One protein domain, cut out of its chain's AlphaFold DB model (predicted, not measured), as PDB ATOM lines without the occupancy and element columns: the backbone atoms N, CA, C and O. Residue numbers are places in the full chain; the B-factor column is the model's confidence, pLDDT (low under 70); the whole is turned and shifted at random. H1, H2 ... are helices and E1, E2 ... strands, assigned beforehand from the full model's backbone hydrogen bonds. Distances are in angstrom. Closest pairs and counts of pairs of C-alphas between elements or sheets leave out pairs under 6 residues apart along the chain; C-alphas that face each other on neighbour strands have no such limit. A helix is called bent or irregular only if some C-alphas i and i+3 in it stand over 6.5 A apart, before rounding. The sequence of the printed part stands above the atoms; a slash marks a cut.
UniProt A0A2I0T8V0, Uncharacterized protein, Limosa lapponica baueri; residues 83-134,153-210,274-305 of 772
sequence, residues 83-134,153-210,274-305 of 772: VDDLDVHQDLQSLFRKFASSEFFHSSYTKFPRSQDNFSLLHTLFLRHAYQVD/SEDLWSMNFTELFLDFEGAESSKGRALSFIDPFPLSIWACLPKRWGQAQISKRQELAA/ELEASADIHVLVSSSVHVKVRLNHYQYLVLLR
ATOM      1  N   VAL A  83       9.434  45.387  -5.584       43.81
ATOM      2  CA  VAL A  83      10.226  46.141  -6.559       43.81
ATOM      3  C   VAL A  83      10.882  47.279  -5.792       43.81
ATOM      4  O   VAL A  83      10.187  48.192  -5.347       43.81
ATOM      5  N   ASP A  84      12.191  47.176  -5.587       44.78
ATOM      6  CA  ASP A  84      13.008  48.234  -4.996       44.78
ATOM      7  C   ASP A  84      13.601  49.112  -6.114       44.78
ATOM      8  O   ASP A  84      14.005  48.601  -7.162       44.78
ATOM      9  N   ASP A  85      13.672  50.428  -5.891       42.75
ATOM     10  CA  ASP A  85      14.311  51.385  -6.807       42.75
ATOM     11  C   ASP A  85      15.849  51.245  -6.741       42.75
ATOM     12  O   ASP A  85      16.530  51.971  -6.014       42.75
ATOM     13  N   LEU A  86      16.389  50.272  -7.480       52.72
ATOM     14  CA  LEU A  86      17.831  50.071  -7.699       52.72
ATOM     15  C   LEU A  86      18.434  51.179  -8.588       52.72
ATOM     16  O   LEU A  86      17.721  51.818  -9.367       52.72
ATOM     17  N   ASP A  87      19.761  51.364  -8.550       61.22
ATOM     18  CA  ASP A  87      20.446  52.180  -9.566       61.22
ATOM     19  C   ASP A  87      20.655  51.310 -10.809       61.22
ATOM     20  O   ASP A  87      21.724  50.747 -11.054       61.22
ATOM     21  N   VAL A  88      19.563  51.196 -11.570       69.75
ATOM     22  CA  VAL A  88      19.354  50.293 -12.711       69.75
ATOM     23  C   VAL A  88      20.580  50.185 -13.624       69.75
ATOM     24  O   VAL A  88      20.903  49.103 -14.108       69.75
ATOM     25  N   HIS A  89      21.287  51.293 -13.857       78.06
ATOM     26  CA  HIS A  89      22.455  51.318 -14.733       78.06
ATOM     27  C   HIS A  89      23.734  50.826 -14.041       78.06
ATOM     28  O   HIS A  89      24.499  50.089 -14.662       78.06
ATOM     29  N   GLN A  90      23.985  51.187 -12.777       82.56
ATOM     30  CA  GLN A  90      25.162  50.702 -12.043       82.56
ATOM     31  C   GLN A  90      25.058  49.204 -11.738       82.56
ATOM     32  O   GLN A  90      26.023  48.465 -11.957       82.56
ATOM     33  N   ASP A  91      23.881  48.745 -11.314       83.81
ATOM     34  CA  ASP A  91      23.643  47.341 -10.988       83.81
ATOM     35  C   ASP A  91      23.769  46.459 -12.243       83.81
ATOM     36  O   ASP A  91      24.539  45.492 -12.233       83.81
ATOM     37  N   LEU A  92      23.153  46.851 -13.370       87.44
ATOM     38  CA  LEU A  92      23.310  46.144 -14.649       87.44
ATOM     39  C   LEU A  92      24.750  46.198 -15.189       87.44
ATOM     40  O   LEU A  92      25.230  45.197 -15.719       87.44
ATOM     41  N   GLN A  93      25.480  47.313 -15.031       88.88
ATOM     42  CA  GLN A  93      26.910  47.357 -15.371       88.88
ATOM     43  C   GLN A  93      27.722  46.354 -14.545       88.88
ATOM     44  O   GLN A  93      28.595  45.686 -15.098       88.88
ATOM     45  N   SER A  94      27.461  46.247 -13.239       88.31
ATOM     46  CA  SER A  94      28.175  45.310 -12.365       88.31
ATOM     47  C   SER A  94      27.895  43.854 -12.756       88.31
ATOM     48  O   SER A  94      28.829  43.061 -12.890       88.31
ATOM     49  N   LEU A  95      26.631  43.537 -13.058       89.56
ATOM     50  CA  LEU A  95      26.187  42.217 -13.494       89.56
ATOM     51  C   LEU A  95      26.788  41.835 -14.849       89.56
ATOM     52  O   LEU A  95      27.382  40.765 -14.979       89.56
ATOM     53  N   PHE A  96      26.695  42.728 -15.840       89.62
ATOM     54  CA  PHE A  96      27.273  42.515 -17.167       89.62
ATOM     55  C   PHE A  96      28.781  42.269 -17.075       89.62
ATOM     56  O   PHE A  96      29.286  41.343 -17.702       89.62
ATOM     57  N   ARG A  97      29.505  43.040 -16.247       89.88
ATOM     58  CA  ARG A  97      30.939  42.812 -16.007       89.88
ATOM     59  C   ARG A  97      31.203  41.452 -15.355       89.88
ATOM     60  O   ARG A  97      32.114  40.779 -15.815       89.88
ATOM     61  N   LYS A  98      30.408  41.027 -14.359       89.25
ATOM     62  CA  LYS A  98      30.568  39.719 -13.692       89.25
ATOM     63  C   LYS A  98      30.444  38.554 -14.683       89.25
ATOM     64  O   LYS A  98      31.294  37.667 -14.703       89.25
ATOM     65  N   PHE A  99      29.418  38.582 -15.532       90.94
ATOM     66  CA  PHE A  99      29.250  37.584 -16.590       90.94
ATOM     67  C   PHE A  99      30.362  37.684 -17.649       90.94
ATOM     68  O   PHE A  99      30.916  36.664 -18.041       90.94
ATOM     69  N   ALA A 100      30.742  38.894 -18.075       88.62
ATOM     70  CA  ALA A 100      31.791  39.097 -19.077       88.62
ATOM     71  C   ALA A 100      33.193  38.671 -18.599       88.62
ATOM     72  O   ALA A 100      34.013  38.277 -19.426       88.62
ATOM     73  N   SER A 101      33.472  38.709 -17.290       88.00
ATOM     74  CA  SER A 101      34.733  38.213 -16.715       88.00
ATOM     75  C   SER A 101      34.850  36.686 -16.648       88.00
ATOM     76  O   SER A 101      35.944  36.192 -16.396       88.00
ATOM     77  N   SER A 102      33.767  35.935 -16.874       86.12
ATOM     78  CA  SER A 102      33.790  34.469 -16.886       86.12
ATOM     79  C   SER A 102      33.695  33.947 -18.321       86.12
ATOM     80  O   SER A 102      32.690  34.146 -19.004       86.12
ATOM     81  N   GLU A 103      34.744  33.253 -18.776       83.25
ATOM     82  CA  GLU A 103      34.846  32.729 -20.150       83.25
ATOM     83  C   GLU A 103      33.671  31.815 -20.533       83.25
ATOM     84  O   GLU A 103      33.266  31.787 -21.690       83.25
ATOM     85  N   PHE A 104      33.077  31.122 -19.555       84.38
ATOM     86  CA  PHE A 104      31.926  30.222 -19.706       84.38
ATOM     87  C   PHE A 104      30.716  30.849 -20.427       84.38
ATOM     88  O   PHE A 104      29.970  30.173 -21.144       84.38
ATOM     89  N   PHE A 105      30.520  32.161 -20.270       86.38
ATOM     90  CA  PHE A 105      29.393  32.882 -20.869       86.38
ATOM     91  C   PHE A 105      29.689  33.488 -22.239       86.38
ATOM     92  O   PHE A 105      28.789  34.048 -22.867       86.38
ATOM     93  N   HIS A 106      30.924  33.383 -22.727       80.50
ATOM     94  CA  HIS A 106      31.279  33.882 -24.050       80.50
ATOM     95  C   HIS A 106      30.684  32.968 -25.137       80.50
ATOM     96  O   HIS A 106      30.479  31.768 -24.939       80.50
ATOM     97  N   SER A 107      30.422  33.513 -26.327       69.88
ATOM     98  CA  SER A 107      30.043  32.712 -27.506       69.88
ATOM     99  C   SER A 107      31.184  31.797 -27.979       69.88
ATOM    100  O   SER A 107      30.946  30.750 -28.576       69.88
ATOM    101  N   SER A 108      32.427  32.147 -27.639       63.78
ATOM    102  CA  SER A 108      33.630  31.337 -27.832       63.78
ATOM    103  C   SER A 108      33.761  30.148 -26.871       63.78
ATOM    104  O   SER A 108      34.681  29.351 -27.068       63.78
ATOM    105  N   TYR A 109      32.871  29.973 -25.878       70.06
ATOM    106  CA  TYR A 109      32.905  28.830 -24.950       70.06
ATOM    107  C   TYR A 109      32.388  27.535 -25.592       70.06
ATOM    108  O   TYR A 109      31.344  26.969 -25.259       70.06
ATOM    109  N   THR A 110      33.161  27.064 -26.563       58.09
ATOM    110  CA  THR A 110      32.991  25.797 -27.262       58.09
ATOM    111  C   THR A 110      34.309  25.030 -27.209       58.09
ATOM    112  O   THR A 110      35.135  25.062 -28.128       58.09
ATOM    113  N   LYS A 111      34.514  24.314 -26.095       57.53
ATOM    114  CA  LYS A 111      35.470  23.198 -26.074       57.53
ATOM    115  C   LYS A 111      35.055  22.190 -27.156       57.53
ATOM    116  O   LYS A 111      33.884  22.098 -27.512       57.53
ATOM    117  N   PHE A 112      36.042  21.513 -27.732       36.91
ATOM    118  CA  PHE A 112      35.916  20.786 -28.997       36.91
ATOM    119  C   PHE A 112      34.745  19.771 -29.019       36.91
ATOM    120  O   PHE A 112      34.639  18.990 -28.073       36.91
ATOM    121  N   PRO A 113      33.936  19.703 -30.103       43.53
ATOM    122  CA  PRO A 113      34.028  20.468 -31.357       43.53
ATOM    123  C   PRO A 113      33.371  21.859 -31.285       43.53
ATOM    124  O   PRO A 113      32.356  22.050 -30.624       43.53
ATOM    125  N   ARG A 114      33.905  22.832 -32.036       41.81
ATOM    126  CA  ARG A 114      33.315  24.179 -32.131       41.81
ATOM    127  C   ARG A 114      32.057  24.192 -33.002       41.81
ATOM    128  O   ARG A 114      32.168  24.106 -34.223       41.81
ATOM    129  N   SER A 115      30.892  24.390 -32.395       53.41
ATOM    130  CA  SER A 115      29.691  24.878 -33.083       53.41
ATOM    131  C   SER A 115      29.731  26.406 -33.199       53.41
ATOM    132  O   SER A 115      30.134  27.088 -32.257       53.41
ATOM    133  N   GLN A 116      29.333  26.964 -34.347       49.22
ATOM    134  CA  GLN A 116      29.290  28.423 -34.542       49.22
ATOM    135  C   GLN A 116      27.937  29.039 -34.136       49.22
ATOM    136  O   GLN A 116      27.874  30.238 -33.885       49.22
ATOM    137  N   ASP A 117      26.899  28.215 -33.970       55.31
ATOM    138  CA  ASP A 117      25.497  28.632 -33.799       55.31
ATOM    139  C   ASP A 117      25.009  28.599 -32.330       55.31
ATOM    140  O   ASP A 117      23.880  28.200 -32.051       55.31
ATOM    141  N   ASN A 118      25.860  28.977 -31.367       63.81
ATOM    142  CA  ASN A 118      25.444  29.121 -29.960       63.81
ATOM    143  C   ASN A 118      24.964  30.558 -29.717       63.81
ATOM    144  O   ASN A 118      25.643  31.505 -30.122       63.81
ATOM    145  N   PHE A 119      23.857  30.738 -28.994       72.31
ATOM    146  CA  PHE A 119      23.363  32.077 -28.662       72.31
ATOM    147  C   PHE A 119      24.397  32.856 -27.828       72.31
ATOM    148  O   PHE A 119      24.951  32.342 -26.854       72.31
ATOM    149  N   SER A 120      24.655  34.123 -28.168       81.12
ATOM    150  CA  SER A 120      25.481  34.991 -27.316       81.12
ATOM    151  C   SER A 120      24.666  35.437 -26.104       81.12
ATOM    152  O   SER A 120      23.835  36.334 -26.223       81.12
ATOM    153  N   LEU A 121      24.889  34.835 -24.931       84.81
ATOM    154  CA  LEU A 121      24.155  35.196 -23.711       84.81
ATOM    155  C   LEU A 121      24.212  36.709 -23.436       84.81
ATOM    156  O   LEU A 121      23.191  37.335 -23.146       84.81
ATOM    157  N   LEU A 122      25.403  37.296 -23.572       87.44
ATOM    158  CA  LEU A 122      25.652  38.725 -23.399       87.44
ATOM    159  C   LEU A 122      25.247  39.509 -24.652       87.44
ATOM    160  O   LEU A 122      26.085  39.937 -25.444       87.44
ATOM    161  N   HIS A 123      23.939  39.703 -24.811       88.31
ATOM    162  CA  HIS A 123      23.367  40.507 -25.887       88.31
ATOM    163  C   HIS A 123      23.746  41.996 -25.761       88.31
ATOM    164  O   HIS A 123      23.755  42.561 -24.661       88.31
ATOM    165  N   THR A 124      23.996  42.668 -26.890       86.56
ATOM    166  CA  THR A 124      24.424  44.083 -26.953       86.56
ATOM    167  C   THR A 124      23.431  45.064 -26.324       86.56
ATOM    168  O   THR A 124      23.834  46.113 -25.821       86.56
ATOM    169  N   LEU A 125      22.142  44.717 -26.252       85.81
ATOM    170  CA  LEU A 125      21.138  45.522 -25.538       85.81
ATOM    171  C   LEU A 125      21.432  45.684 -24.043       85.81
ATOM    172  O   LEU A 125      21.223  46.776 -23.512       85.81
ATOM    173  N   PHE A 126      21.978  44.664 -23.369       87.94
ATOM    174  CA  PHE A 126      22.416  44.836 -21.980       87.94
ATOM    175  C   PHE A 126      23.533  45.882 -21.892       87.94
ATOM    176  O   PHE A 126      23.490  46.733 -21.009       87.94
ATOM    177  N   LEU A 127      24.478  45.894 -22.842       84.75
ATOM    178  CA  LEU A 127      25.538  46.905 -22.915       84.75
ATOM    179  C   LEU A 127      24.970  48.315 -23.175       84.75
ATOM    180  O   LEU A 127      25.351  49.268 -22.491       84.75
ATOM    181  N   ARG A 128      24.023  48.442 -24.118       81.75
ATOM    182  CA  ARG A 128      23.360  49.708 -24.482       81.75
ATOM    183  C   ARG A 128      22.648  50.345 -23.287       81.75
ATOM    184  O   ARG A 128      22.842  51.535 -23.033       81.75
ATOM    185  N   HIS A 129      21.886  49.555 -22.527       82.19
ATOM    186  CA  HIS A 129      21.190  50.013 -21.317       82.19
ATOM    187  C   HIS A 129      22.116  50.207 -20.112       82.19
ATOM    188  O   HIS A 129      21.915  51.144 -19.345       82.19
ATOM    189  N   ALA A 130      23.146  49.373 -19.947       83.44
ATOM    190  CA  ALA A 130      24.111  49.500 -18.855       83.44
ATOM    191  C   ALA A 130      24.900  50.816 -18.942       83.44
ATOM    192  O   ALA A 130      24.995  51.559 -17.966       83.44
ATOM    193  N   TYR A 131      25.451  51.127 -20.119       80.25
ATOM    194  CA  TYR A 131      26.353  52.267 -20.315       80.25
ATOM    195  C   TYR A 131      25.671  53.528 -20.866       80.25
ATOM    196  O   TYR A 131      26.358  54.510 -21.138       80.25
ATOM    197  N   GLN A 132      24.337  53.518 -21.005       69.69
ATOM    198  CA  GLN A 132      23.552  54.591 -21.631       69.69
ATOM    199  C   GLN A 132      24.144  55.007 -22.986       69.69
ATOM    200  O   GLN A 132      24.491  56.170 -23.214       69.69
ATOM    201  N   VAL A 133      24.263  54.037 -23.897       59.59
ATOM    202  CA  VAL A 133      24.661  54.293 -25.288       59.59
ATOM    203  C   VAL A 133      23.469  54.902 -26.031       59.59
ATOM    204  O   VAL A 133      22.775  54.247 -26.803       59.59
ATOM    205  N   ASP A 134      23.204  56.171 -25.720       50.44
ATOM    206  CA  ASP A 134      22.324  57.037 -26.493       50.44
ATOM    207  C   ASP A 134      22.925  57.265 -27.881       50.44
ATOM    208  O   ASP A 134      24.097  57.648 -27.998       50.44
ATOM    209  N   SER A 153      11.104  50.007 -20.611       62.09
ATOM    210  CA  SER A 153       9.973  49.126 -20.291       62.09
ATOM    211  C   SER A 153       9.465  48.260 -21.454       62.09
ATOM    212  O   SER A 153       8.634  47.383 -21.230       62.09
ATOM    213  N   GLU A 154       9.873  48.536 -22.696       67.69
ATOM    214  CA  GLU A 154       9.449  47.788 -23.888       67.69
ATOM    215  C   GLU A 154      10.388  46.609 -24.197       67.69
ATOM    216  O   GLU A 154       9.946  45.608 -24.766       67.69
ATOM    217  N   ASP A 155      11.661  46.702 -23.798       80.00
ATOM    218  CA  ASP A 155      12.735  45.796 -24.216       80.00
ATOM    219  C   ASP A 155      13.632  45.256 -23.089       80.00
ATOM    220  O   ASP A 155      14.272  44.224 -23.304       80.00
ATOM    221  N   LEU A 156      13.669  45.888 -21.909       84.94
ATOM    222  CA  LEU A 156      14.473  45.481 -20.750       84.94
ATOM    223  C   LEU A 156      13.628  45.382 -19.468       84.94
ATOM    224  O   LEU A 156      12.936  46.310 -19.058       84.94
ATOM    225  N   TRP A 157      13.742  44.246 -18.787       85.25
ATOM    226  CA  TRP A 157      13.021  43.926 -17.559       85.25
ATOM    227  C   TRP A 157      14.019  43.581 -16.451       85.25
ATOM    228  O   TRP A 157      14.983  42.852 -16.679       85.25
ATOM    229  N   SER A 158      13.779  44.091 -15.242       86.06
ATOM    230  CA  SER A 158      14.586  43.809 -14.051       86.06
ATOM    231  C   SER A 158      13.690  43.369 -12.896       86.06
ATOM    232  O   SER A 158      12.600  43.906 -12.692       86.06
ATOM    233  N   MET A 159      14.135  42.361 -12.153       86.25
ATOM    234  CA  MET A 159      13.426  41.807 -11.008       86.25
ATOM    235  C   MET A 159      14.444  41.463  -9.924       86.25
ATOM    236  O   MET A 159      15.327  40.633 -10.133       86.25
ATOM    237  N   ASN A 160      14.322  42.102  -8.765       86.38
ATOM    238  CA  ASN A 160      15.208  41.878  -7.630       86.38
ATOM    239  C   ASN A 160      14.420  41.288  -6.456       86.38
ATOM    240  O   ASN A 160      13.345  41.777  -6.114       86.38
ATOM    241  N   PHE A 161      14.960  40.247  -5.835       86.94
ATOM    242  CA  PHE A 161      14.448  39.640  -4.616       86.94
ATOM    243  C   PHE A 161      15.446  39.923  -3.495       86.94
ATOM    244  O   PHE A 161      16.597  39.492  -3.574       86.94
ATOM    245  N   THR A 162      15.014  40.612  -2.436       87.69
ATOM    246  CA  THR A 162      15.847  40.822  -1.240       87.69
ATOM    247  C   THR A 162      16.150  39.503  -0.532       87.69
ATOM    248  O   THR A 162      17.270  39.276  -0.091       87.69
ATOM    249  N   GLU A 163      15.138  38.639  -0.442       88.00
ATOM    250  CA  GLU A 163      15.177  37.315   0.174       88.00
ATOM    251  C   GLU A 163      14.217  36.404  -0.606       88.00
ATOM    252  O   GLU A 163      12.998  36.579  -0.553       88.00
ATOM    253  N   LEU A 164      14.760  35.444  -1.351       88.81
ATOM    254  CA  LEU A 164      14.032  34.320  -1.927       88.81
ATOM    255  C   LEU A 164      14.276  33.089  -1.049       88.81
ATOM    256  O   LEU A 164      15.419  32.739  -0.775       88.81
ATOM    257  N   PHE A 165      13.200  32.438  -0.621       87.94
ATOM    258  CA  PHE A 165      13.215  31.182   0.129       87.94
ATOM    259  C   PHE A 165      12.036  30.323  -0.320       87.94
ATOM    260  O   PHE A 165      11.061  30.840  -0.877       87.94
ATOM    261  N   LEU A 166      12.122  29.013  -0.096       88.62
ATOM    262  CA  LEU A 166      11.081  28.068  -0.489       88.62
ATOM    263  C   LEU A 166      10.847  27.034   0.617       88.62
ATOM    264  O   LEU A 166      11.780  26.374   1.078       88.62
ATOM    265  N   ASP A 167       9.575  26.878   0.994       88.75
ATOM    266  CA  ASP A 167       9.126  26.014   2.084       88.75
ATOM    267  C   ASP A 167       8.035  25.034   1.624       88.75
ATOM    268  O   ASP A 167       7.161  25.379   0.826       88.75
ATOM    269  N   PHE A 168       8.014  23.836   2.211       84.50
ATOM    270  CA  PHE A 168       6.887  22.908   2.120       84.50
ATOM    271  C   PHE A 168       5.907  23.117   3.281       84.50
ATOM    272  O   PHE A 168       6.270  22.948   4.446       84.50
ATOM    273  N   GLU A 169       4.644  23.424   2.974       83.62
ATOM    274  CA  GLU A 169       3.551  23.536   3.953       83.62
ATOM    275  C   GLU A 169       2.581  22.345   3.851       83.62
ATOM    276  O   GLU A 169       2.182  21.931   2.761       83.62
ATOM    277  N   GLY A 170       2.132  21.832   5.002       74.12
ATOM    278  CA  GLY A 170       1.057  20.837   5.076       74.12
ATOM    279  C   GLY A 170       1.507  19.375   5.091       74.12
ATOM    280  O   GLY A 170       0.670  18.500   4.894       74.12
ATOM    281  N   ALA A 171       2.790  19.102   5.346       71.19
ATOM    282  CA  ALA A 171       3.244  17.766   5.720       71.19
ATOM    283  C   ALA A 171       2.698  17.388   7.111       71.19
ATOM    284  O   ALA A 171       2.773  18.180   8.052       71.19
ATOM    285  N   GLU A 172       2.182  16.168   7.273       69.12
ATOM    286  CA  GLU A 172       1.629  15.715   8.560       69.12
ATOM    287  C   GLU A 172       2.717  15.643   9.648       69.12
ATOM    288  O   GLU A 172       2.511  16.079  10.784       69.12
ATOM    289  N   SER A 173       3.926  15.221   9.260       68.81
ATOM    290  CA  SER A 173       5.122  15.172  10.110       68.81
ATOM    291  C   SER A 173       5.534  16.534  10.684       68.81
ATOM    292  O   SER A 173       6.057  16.593  11.797       68.81
ATOM    293  N   SER A 174       5.261  17.647   9.988       70.25
ATOM    294  CA  SER A 174       5.613  18.993  10.465       70.25
ATOM    295  C   SER A 174       4.602  19.579  11.457       70.25
ATOM    296  O   SER A 174       4.814  20.683  11.970       70.25
ATOM    297  N   LYS A 175       3.491  18.873  11.729       76.31
ATOM    298  CA  LYS A 175       2.374  19.331  12.578       76.31
ATOM    299  C   LYS A 175       1.845  20.712  12.150       76.31
ATOM    300  O   LYS A 175       1.508  21.548  12.987       76.31
ATOM    301  N   GLY A 176       1.805  20.956  10.834       74.38
ATOM    302  CA  GLY A 176       1.337  22.212  10.237       74.38
ATOM    303  C   GLY A 176       2.371  23.344  10.201       74.38
ATOM    304  O   GLY A 176       1.997  24.489   9.965       74.38
ATOM    305  N   ARG A 177       3.658  23.064  10.437       81.31
ATOM    306  CA  ARG A 177       4.745  24.033  10.211       81.31
ATOM    307  C   ARG A 177       5.229  23.994   8.761       81.31
ATOM    308  O   ARG A 177       5.228  22.938   8.130       81.31
ATOM    309  N   ALA A 178       5.691  25.135   8.265       83.06
ATOM    310  CA  ALA A 178       6.469  25.203   7.036       83.06
ATOM    311  C   ALA A 178       7.855  24.560   7.256       83.06
ATOM    312  O   ALA A 178       8.475  24.771   8.303       83.06
ATOM    313  N   LEU A 179       8.321  23.759   6.296       81.88
ATOM    314  CA  LEU A 179       9.658  23.161   6.274       81.88
ATOM    315  C   LEU A 179      10.463  23.775   5.129       81.88
ATOM    316  O   LEU A 179      10.228  23.439   3.968       81.88
ATOM    317  N   SER A 180      11.395  24.670   5.461       85.19
ATOM    318  CA  SER A 180      12.258  25.314   4.467       85.19
ATOM    319  C   SER A 180      13.212  24.313   3.822       85.19
ATOM    320  O   SER A 180      13.816  23.491   4.517       85.19
ATOM    321  N   PHE A 181      13.313  24.373   2.496       88.56
ATOM    322  CA  PHE A 181      14.177  23.516   1.682       88.56
ATOM    323  C   PHE A 181      15.136  24.307   0.783       88.56
ATOM    324  O   PHE A 181      16.099  23.724   0.286       88.56
ATOM    325  N   ILE A 182      14.911  25.615   0.609       90.38
ATOM    326  CA  ILE A 182      15.923  26.563   0.127       90.38
ATOM    327  C   ILE A 182      15.996  27.720   1.121       90.38
ATOM    328  O   ILE A 182      15.011  28.442   1.296       90.38
ATOM    329  N   ASP A 183      17.157  27.871   1.760       90.31
ATOM    330  CA  ASP A 183      17.386  28.885   2.793       90.31
ATOM    331  C   ASP A 183      17.389  30.308   2.179       90.31
ATOM    332  O   ASP A 183      17.804  30.459   1.028       90.31
ATOM    333  N   PRO A 184      16.950  31.363   2.903       91.12
ATOM    334  CA  PRO A 184      16.770  32.700   2.328       91.12
ATOM    335  C   PRO A 184      18.036  33.316   1.718       91.12
ATOM    336  O   PRO A 184      19.044  33.490   2.405       91.12
ATOM    337  N   PHE A 185      17.959  33.723   0.446       92.50
ATOM    338  CA  PHE A 185      19.069  34.354  -0.277       92.50
ATOM    339  C   PHE A 185      18.593  35.451  -1.254       92.50
ATOM    340  O   PHE A 185      17.504  35.335  -1.818       92.50
ATOM    341  N   PRO A 186      19.369  36.527  -1.489       91.62
ATOM    342  CA  PRO A 186      19.039  37.534  -2.496       91.62
ATOM    343  C   PRO A 186      19.220  36.987  -3.917       91.62
ATOM    344  O   PRO A 186      20.189  36.276  -4.195       91.62
ATOM    345  N   LEU A 187      18.331  37.366  -4.836       91.31
ATOM    346  CA  LEU A 187      18.383  36.964  -6.244       91.31
ATOM    347  C   LEU A 187      18.070  38.158  -7.152       91.31
ATOM    348  O   LEU A 187      17.024  38.784  -7.009       91.31
ATOM    349  N   SER A 188      18.930  38.428  -8.130       91.06
ATOM    350  CA  SER A 188      18.700  39.459  -9.150       91.06
ATOM    351  C   SER A 188      18.535  38.810 -10.524       91.06
ATOM    352  O   SER A 188      19.357  37.981 -10.917       91.06
ATOM    353  N   ILE A 189      17.485  39.189 -11.253       91.94
ATOM    354  CA  ILE A 189      17.151  38.700 -12.597       91.94
ATOM    355  C   ILE A 189      17.000  39.896 -13.539       91.94
ATOM    356  O   ILE A 189      16.291  40.854 -13.232       91.94
ATOM    357  N   TRP A 190      17.627  39.813 -14.708       91.81
ATOM    358  CA  TRP A 190      17.527  40.791 -15.787       91.81
ATOM    359  C   TRP A 190      17.214  40.074 -17.092       91.81
ATOM    360  O   TRP A 190      17.881  39.101 -17.422       91.81
ATOM    361  N   ALA A 191      16.226  40.547 -17.844       92.44
ATOM    362  CA  ALA A 191      15.829  39.960 -19.120       92.44
ATOM    363  C   ALA A 191      15.717  41.039 -20.199       92.44
ATOM    364  O   ALA A 191      15.144  42.097 -19.942       92.44
ATOM    365  N   CYS A 192      16.219  40.776 -21.406       90.31
ATOM    366  CA  CYS A 192      15.984  41.633 -22.568       90.31
ATOM    367  C   CYS A 192      15.363  40.865 -23.741       90.31
ATOM    368  O   CYS A 192      15.496  39.644 -23.836       90.31
ATOM    369  N   LEU A 193      14.689  41.600 -24.631       90.00
ATOM    370  CA  LEU A 193      13.845  41.069 -25.710       90.00
ATOM    371  C   LEU A 193      14.303  41.592 -27.093       90.00
ATOM    372  O   LEU A 193      13.654  42.487 -27.649       90.00
ATOM    373  N   PRO A 194      15.410  41.074 -27.672       87.25
ATOM    374  CA  PRO A 194      16.069  41.669 -28.838       87.25
ATOM    375  C   PRO A 194      15.159  41.933 -30.034       87.25
ATOM    376  O   PRO A 194      15.071  43.064 -30.516       87.25
ATOM    377  N   LYS A 195      14.419  40.916 -30.487       84.31
ATOM    378  CA  LYS A 195      13.614  41.013 -31.714       84.31
ATOM    379  C   LYS A 195      12.459  42.009 -31.577       84.31
ATOM    380  O   LYS A 195      12.155  42.713 -32.536       84.31
ATOM    381  N   ARG A 196      11.892  42.164 -30.371       81.31
ATOM    382  CA  ARG A 196      10.886  43.202 -30.070       81.31
ATOM    383  C   ARG A 196      11.477  44.609 -30.159       81.31
ATOM    384  O   ARG A 196      10.855  45.486 -30.753       81.31
ATOM    385  N   TRP A 197      12.686  44.815 -29.632       82.38
ATOM    386  CA  TRP A 197      13.393  46.093 -29.763       82.38
ATOM    387  C   TRP A 197      13.698  46.428 -31.226       82.38
ATOM    388  O   TRP A 197      13.378  47.526 -31.680       82.38
ATOM    389  N   GLY A 198      14.241  45.473 -31.992       80.56
ATOM    390  CA  GLY A 198      14.527  45.658 -33.418       80.56
ATOM    391  C   GLY A 198      13.276  46.044 -34.216       80.56
ATOM    392  O   GLY A 198      13.271  47.051 -34.922       80.56
ATOM    393  N   GLN A 199      12.171  45.317 -34.016       80.50
ATOM    394  CA  GLN A 199      10.865  45.625 -34.618       80.50
ATOM    395  C   GLN A 199      10.357  47.032 -34.249       80.50
ATOM    396  O   GLN A 199       9.834  47.742 -35.115       80.50
ATOM    397  N   ALA A 200      10.540  47.470 -32.999       77.31
ATOM    398  CA  ALA A 200      10.173  48.816 -32.559       77.31
ATOM    399  C   ALA A 200      11.023  49.906 -33.242       77.31
ATOM    400  O   ALA A 200      10.466  50.893 -33.733       77.31
ATOM    401  N   GLN A 201      12.346  49.722 -33.354       75.62
ATOM    402  CA  GLN A 201      13.214  50.679 -34.056       75.62
ATOM    403  C   GLN A 201      12.898  50.755 -35.555       75.62
ATOM    404  O   GLN A 201      12.823  51.856 -36.102       75.62
ATOM    405  N   ILE A 202      12.650  49.618 -36.218       79.12
ATOM    406  CA  ILE A 202      12.257  49.570 -37.638       79.12
ATOM    407  C   ILE A 202      10.939  50.326 -37.854       79.12
ATOM    408  O   ILE A 202      10.868  51.207 -38.714       79.12
ATOM    409  N   SER A 203       9.924  50.052 -37.027       77.75
ATOM    410  CA  SER A 203       8.612  50.715 -37.094       77.75
ATOM    411  C   SER A 203       8.735  52.235 -36.924       77.75
ATOM    412  O   SER A 203       8.204  53.007 -37.722       77.75
ATOM    413  N   LYS A 204       9.521  52.674 -35.934       72.00
ATOM    414  CA  LYS A 204       9.803  54.086 -35.645       72.00
ATOM    415  C   LYS A 204      10.588  54.773 -36.770       72.00
ATOM    416  O   LYS A 204      10.257  55.893 -37.154       72.00
ATOM    417  N   ARG A 205      11.600  54.108 -37.342       70.88
ATOM    418  CA  ARG A 205      12.381  54.597 -38.497       70.88
ATOM    419  C   ARG A 205      11.483  54.746 -39.736       70.88
ATOM    420  O   ARG A 205      11.600  55.736 -40.458       70.88
ATOM    421  N   GLN A 206      10.536  53.827 -39.939       72.12
ATOM    422  CA  GLN A 206       9.552  53.888 -41.022       72.12
ATOM    423  C   GLN A 206       8.516  55.012 -40.824       72.12
ATOM    424  O   GLN A 206       8.201  55.718 -41.784       72.12
ATOM    425  N   GLU A 207       8.033  55.239 -39.598       70.81
ATOM    426  CA  GLU A 207       7.150  56.372 -39.275       70.81
ATOM    427  C   GLU A 207       7.855  57.722 -39.483       70.81
ATOM    428  O   GLU A 207       7.295  58.621 -40.119       70.81
ATOM    429  N   LEU A 208       9.108  57.854 -39.032       68.50
ATOM    430  CA  LEU A 208       9.915  59.060 -39.239       68.50
ATOM    431  C   LEU A 208      10.104  59.363 -40.733       68.50
ATOM    432  O   LEU A 208       9.787  60.473 -41.164       68.50
ATOM    433  N   ALA A 209      10.495  58.375 -41.546       68.19
ATOM    434  CA  ALA A 209      10.624  58.537 -42.997       68.19
ATOM    435  C   ALA A 209       9.286  58.905 -43.679       68.19
ATOM    436  O   ALA A 209       9.238  59.761 -44.569       68.19
ATOM    437  N   ALA A 210       8.170  58.314 -43.231       65.75
ATOM    438  CA  ALA A 210       6.829  58.665 -43.702       65.75
ATOM    439  C   ALA A 210       6.381  60.077 -43.267       65.75
ATOM    440  O   ALA A 210       5.536  60.688 -43.931       65.75
ATOM    441  N   GLU A 274      22.881  40.121 -36.494       64.62
ATOM    442  CA  GLU A 274      22.963  39.999 -35.030       64.62
ATOM    443  C   GLU A 274      21.575  39.681 -34.462       64.62
ATOM    444  O   GLU A 274      21.434  38.827 -33.588       64.62
ATOM    445  N   LEU A 275      20.532  40.301 -35.027       63.03
ATOM    446  CA  LEU A 275      19.149  40.083 -34.612       63.03
ATOM    447  C   LEU A 275      18.638  38.678 -34.977       63.03
ATOM    448  O   LEU A 275      18.017  38.023 -34.139       63.03
ATOM    449  N   GLU A 276      18.938  38.182 -36.178       62.28
ATOM    450  CA  GLU A 276      18.607  36.808 -36.595       62.28
ATOM    451  C   GLU A 276      19.402  35.744 -35.810       62.28
ATOM    452  O   GLU A 276      18.893  34.651 -35.568       62.28
ATOM    453  N   ALA A 277      20.614  36.068 -35.341       70.38
ATOM    454  CA  ALA A 277      21.411  35.212 -34.454       70.38
ATOM    455  C   ALA A 277      21.028  35.317 -32.957       70.38
ATOM    456  O   ALA A 277      21.592  34.601 -32.122       70.38
ATOM    457  N   SER A 278      20.091  36.200 -32.594       80.56
ATOM    458  CA  SER A 278      19.649  36.409 -31.208       80.56
ATOM    459  C   SER A 278      18.512  35.466 -30.789       80.56
ATOM    460  O   SER A 278      17.663  35.061 -31.592       80.56
ATOM    461  N   ALA A 279      18.466  35.136 -29.498       87.31
ATOM    462  CA  ALA A 279      17.309  34.490 -28.891       87.31
ATOM    463  C   ALA A 279      16.191  35.522 -28.646       87.31
ATOM    464  O   ALA A 279      16.440  36.716 -28.475       87.31
ATOM    465  N   ASP A 280      14.939  35.070 -28.593       89.06
ATOM    466  CA  ASP A 280      13.789  35.955 -28.359       89.06
ATOM    467  C   ASP A 280      13.781  36.535 -26.934       89.06
ATOM    468  O   ASP A 280      13.298  37.652 -26.731       89.06
ATOM    469  N   ILE A 281      14.360  35.806 -25.968       91.12
ATOM    470  CA  ILE A 281      14.731  36.310 -24.637       91.12
ATOM    471  C   ILE A 281      16.200  35.987 -24.336       91.12
ATOM    472  O   ILE A 281      16.627  34.839 -24.461       91.12
ATOM    473  N   HIS A 282      16.944  36.971 -23.831       92.44
ATOM    474  CA  HIS A 282      18.200  36.739 -23.111       92.44
ATOM    475  C   HIS A 282      17.997  37.086 -21.633       92.44
ATOM    476  O   HIS A 282      17.418  38.132 -21.335       92.44
ATOM    477  N   VAL A 283      18.450  36.233 -20.707       94.06
ATOM    478  CA  VAL A 283      18.242  36.403 -19.257       94.06
ATOM    479  C   VAL A 283      19.542  36.201 -18.477       94.06
ATOM    480  O   VAL A 283      20.192  35.168 -18.605       94.06
ATOM    481  N   LEU A 284      19.883  37.163 -17.621       94.56
ATOM    482  CA  LEU A 284      20.992  37.106 -16.670       94.56
ATOM    483  C   LEU A 284      20.438  36.979 -15.246       94.56
ATOM    484  O   LEU A 284      19.634  37.801 -14.807       94.56
ATOM    485  N   VAL A 285      20.879  35.957 -14.521       94.69
ATOM    486  CA  VAL A 285      20.457  35.634 -13.152       94.69
ATOM    487  C   VAL A 285      21.681  35.620 -12.238       94.69
ATOM    488  O   VAL A 285      22.723  35.077 -12.600       94.69
ATOM    489  N   SER A 286      21.600  36.174 -11.031       93.56
ATOM    490  CA  SER A 286      22.724  36.074 -10.092       93.56
ATOM    491  C   SER A 286      22.337  36.110  -8.625       93.56
ATOM    492  O   SER A 286      21.388  36.799  -8.248       93.56
ATOM    493  N   SER A 287      23.169  35.474  -7.799       92.25
ATOM    494  CA  SER A 287      23.293  35.801  -6.379       92.25
ATOM    495  C   SER A 287      24.746  36.081  -5.996       92.25
ATOM    496  O   SER A 287      25.687  35.462  -6.504       92.25
ATOM    497  N   SER A 288      24.919  37.014  -5.062       86.38
ATOM    498  CA  SER A 288      26.177  37.311  -4.368       86.38
ATOM    499  C   SER A 288      26.373  36.482  -3.092       86.38
ATOM    500  O   SER A 288      27.425  36.578  -2.464       86.38
ATOM    501  N   VAL A 289      25.381  35.677  -2.701       90.19
ATOM    502  CA  VAL A 289      25.351  34.905  -1.451       90.19
ATOM    503  C   VAL A 289      25.412  33.405  -1.754       90.19
ATOM    504  O   VAL A 289      25.068  32.962  -2.849       90.19
ATOM    505  N   HIS A 290      25.884  32.624  -0.783       89.69
ATOM    506  CA  HIS A 290      25.879  31.166  -0.840       89.69
ATOM    507  C   HIS A 290      24.439  30.616  -0.785       89.69
ATOM    508  O   HIS A 290      23.705  30.913   0.157       89.69
ATOM    509  N   VAL A 291      24.043  29.803  -1.768       91.12
ATOM    510  CA  VAL A 291      22.684  29.238  -1.876       91.12
ATOM    511  C   VAL A 291      22.635  27.826  -1.301       91.12
ATOM    512  O   VAL A 291      23.348  26.945  -1.772       91.12
ATOM    513  N   LYS A 292      21.765  27.582  -0.315       91.75
ATOM    514  CA  LYS A 292      21.667  26.288   0.371       91.75
ATOM    515  C   LYS A 292      20.336  25.589   0.103       91.75
ATOM    516  O   LYS A 292      19.278  26.135   0.407       91.75
ATOM    517  N   VAL A 293      20.404  24.371  -0.435       91.62
ATOM    518  CA  VAL A 293      19.259  23.534  -0.834       91.62
ATOM    519  C   VAL A 293      19.300  22.194  -0.095       91.62
ATOM    520  O   VAL A 293      20.338  21.536  -0.041       91.62
ATOM    521  N   ARG A 294      18.172  21.774   0.486       91.31
ATOM    522  CA  ARG A 294      18.063  20.567   1.323       91.31
ATOM    523  C   ARG A 294      16.770  19.812   1.015       91.31
ATOM    524  O   ARG A 294      15.697  20.261   1.407       91.31
ATOM    525  N   LEU A 295      16.863  18.679   0.315       90.12
ATOM    526  CA  LEU A 295      15.707  17.936  -0.214       90.12
ATOM    527  C   LEU A 295      15.720  16.464   0.206       90.12
ATOM    528  O   LEU A 295      16.700  15.770  -0.031       90.12
ATOM    529  N   ASN A 296      14.614  15.957   0.749       87.00
ATOM    530  CA  ASN A 296      14.355  14.514   0.808       87.00
ATOM    531  C   ASN A 296      13.665  14.006  -0.476       87.00
ATOM    532  O   ASN A 296      13.210  14.797  -1.306       87.00
ATOM    533  N   HIS A 297      13.563  12.683  -0.625       85.88
ATOM    534  CA  HIS A 297      12.962  12.030  -1.796       85.88
ATOM    535  C   HIS A 297      11.537  12.537  -2.098       85.88
ATOM    536  O   HIS A 297      11.261  12.990  -3.205       85.88
ATOM    537  N   TYR A 298      10.638  12.573  -1.107       83.94
ATOM    538  CA  TYR A 298       9.259  13.040  -1.315       83.94
ATOM    539  C   TYR A 298       9.180  14.523  -1.708       83.94
ATOM    540  O   TYR A 298       8.341  14.906  -2.521       83.94
ATOM    541  N   GLN A 299      10.062  15.364  -1.162       86.50
ATOM    542  CA  GLN A 299      10.176  16.771  -1.548       86.50
ATOM    543  C   GLN A 299      10.641  16.914  -3.004       86.50
ATOM    544  O   GLN A 299      10.063  17.704  -3.749       86.50
ATOM    545  N   TYR A 300      11.625  16.116  -3.426       85.12
ATOM    546  CA  TYR A 300      12.070  16.037  -4.819       85.12
ATOM    547  C   TYR A 300      10.927  15.613  -5.760       85.12
ATOM    548  O   TYR A 300      10.665  16.313  -6.740       85.12
ATOM    549  N   LEU A 301      10.162  14.565  -5.420       84.75
ATOM    550  CA  LEU A 301       8.998  14.147  -6.216       84.75
ATOM    551  C   LEU A 301       7.944  15.259  -6.343       84.75
ATOM    552  O   LEU A 301       7.436  15.505  -7.436       84.75
ATOM    553  N   VAL A 302       7.636  15.989  -5.264       85.25
ATOM    554  CA  VAL A 302       6.680  17.112  -5.329       85.25
ATOM    555  C   VAL A 302       7.181  18.234  -6.249       85.25
ATOM    556  O   VAL A 302       6.364  18.847  -6.935       85.25
ATOM    557  N   LEU A 303       8.494  18.478  -6.338       86.00
ATOM    558  CA  LEU A 303       9.054  19.432  -7.306       86.00
ATOM    559  C   LEU A 303       8.923  18.939  -8.756       86.00
ATOM    560  O   LEU A 303       8.570  19.741  -9.622       86.00
ATOM    561  N   LEU A 304       9.117  17.641  -9.024       83.19
ATOM    562  CA  LEU A 304       8.863  17.058 -10.351       83.19
ATOM    563  C   LEU A 304       7.394  17.231 -10.761       83.19
ATOM    564  O   LEU A 304       7.109  17.785 -11.824       83.19
ATOM    565  N   ARG A 305       6.447  16.870  -9.885       84.00
ATOM    566  CA  ARG A 305       5.012  17.027 -10.188       84.00
ATOM    567  C   ARG A 305       4.586  18.504 -10.247       84.00
ATOM    568  O   ARG A 305       3.640  18.852 -10.952       84.00
TER     569      ARG A 305
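Overview. This is residues 83 to 134, 153 to 210 and 274 to 305 of the 772 residues of an uncharacterized protein of Limosa lapponica baueri (UniProt A0A2I0T8V0). Three long antiparallel strands form a narrow, twisted ribbon, each strand bent partway along, with H1 and H2 packed on it toward one end. H3 leads away from that end, its residues 201 to 210 sticking out, while H4 follows E3 at the opposite end. The printed part has 142 residues, with four named helices and three named strands in the order H1 H2 E1 E2 H3 E3 H4; the sheet's order is E1, E2, E3, and the class is mixed, helices and strands. The whole is loose, with a radius of gyration of the C-alphas of 20.1 A, and elongated, spanning 68 by 43 by 29 A.

Arrangement. H1, residues 88 to 100, and H2, residues 124 to 130, are a helical hairpin: they touch, closest at the C-alphas of His 89 and Ala 130, 4.8 A apart, and run opposite ways at a steep tilt of 44 degrees. With the sheet of E1, residues 156 to 168, E2, residues 179 to 192, and E3, residues 281 to 296, they make two layers, helices on one face of a sheet. H1 is on the sheet at a height of 9.7 A, across the strands at 76 degrees to E3 on the local plane; H2, at 9.3 A, lies over E2 and also runs across, at 69 degrees on the local plane. The hairpin E1 and E2 is antiparallel at 170 degrees, with N 157 and O 191 within hydrogen-bond range at 2.8 A. E2 and E3 are antiparallel at 173 degrees, with N 190 and O 284 within range at 2.8 A. E1 bends by 69 degrees at residue 162, E2 by 65 at 185 and E3 by 95 at 289. H3, residues 194 to 210, only grazes the sheet with residues 194 to 197; H4, residues 297 to 305, only grazes it with residues 299 to 303. H3 and H4 are apart. In H1, H2, H3 and H4 every O i to N i+4 pair is within hydrogen-bond range.

Along the chain. H1 begins at C-alpha 88, (19.354, 50.293, -12.711), and measures 17.9 A; H2 measures 9.7 A. E1 measures 33.0 A, E2 34.8 A, H3 24.4 A and E3 33.5 A. H4, 12.6 A, ends at C-alpha 305, (5.012, 17.027, -10.188).

Size, cuts and confidence. The farthest C-alphas, of Ser 173 and Ala 210, are 69.2 A apart. Residues 135 to 152 and 211 to 273 are cut out, leaving gaps of 15.9 A and 26.2 A between C-alphas. The link from H1 to H2 is long, 23 residues. Mean pLDDT of the printed part is 79.4; 30 residues are under 70, among them 83 to 88 and 110 to 118.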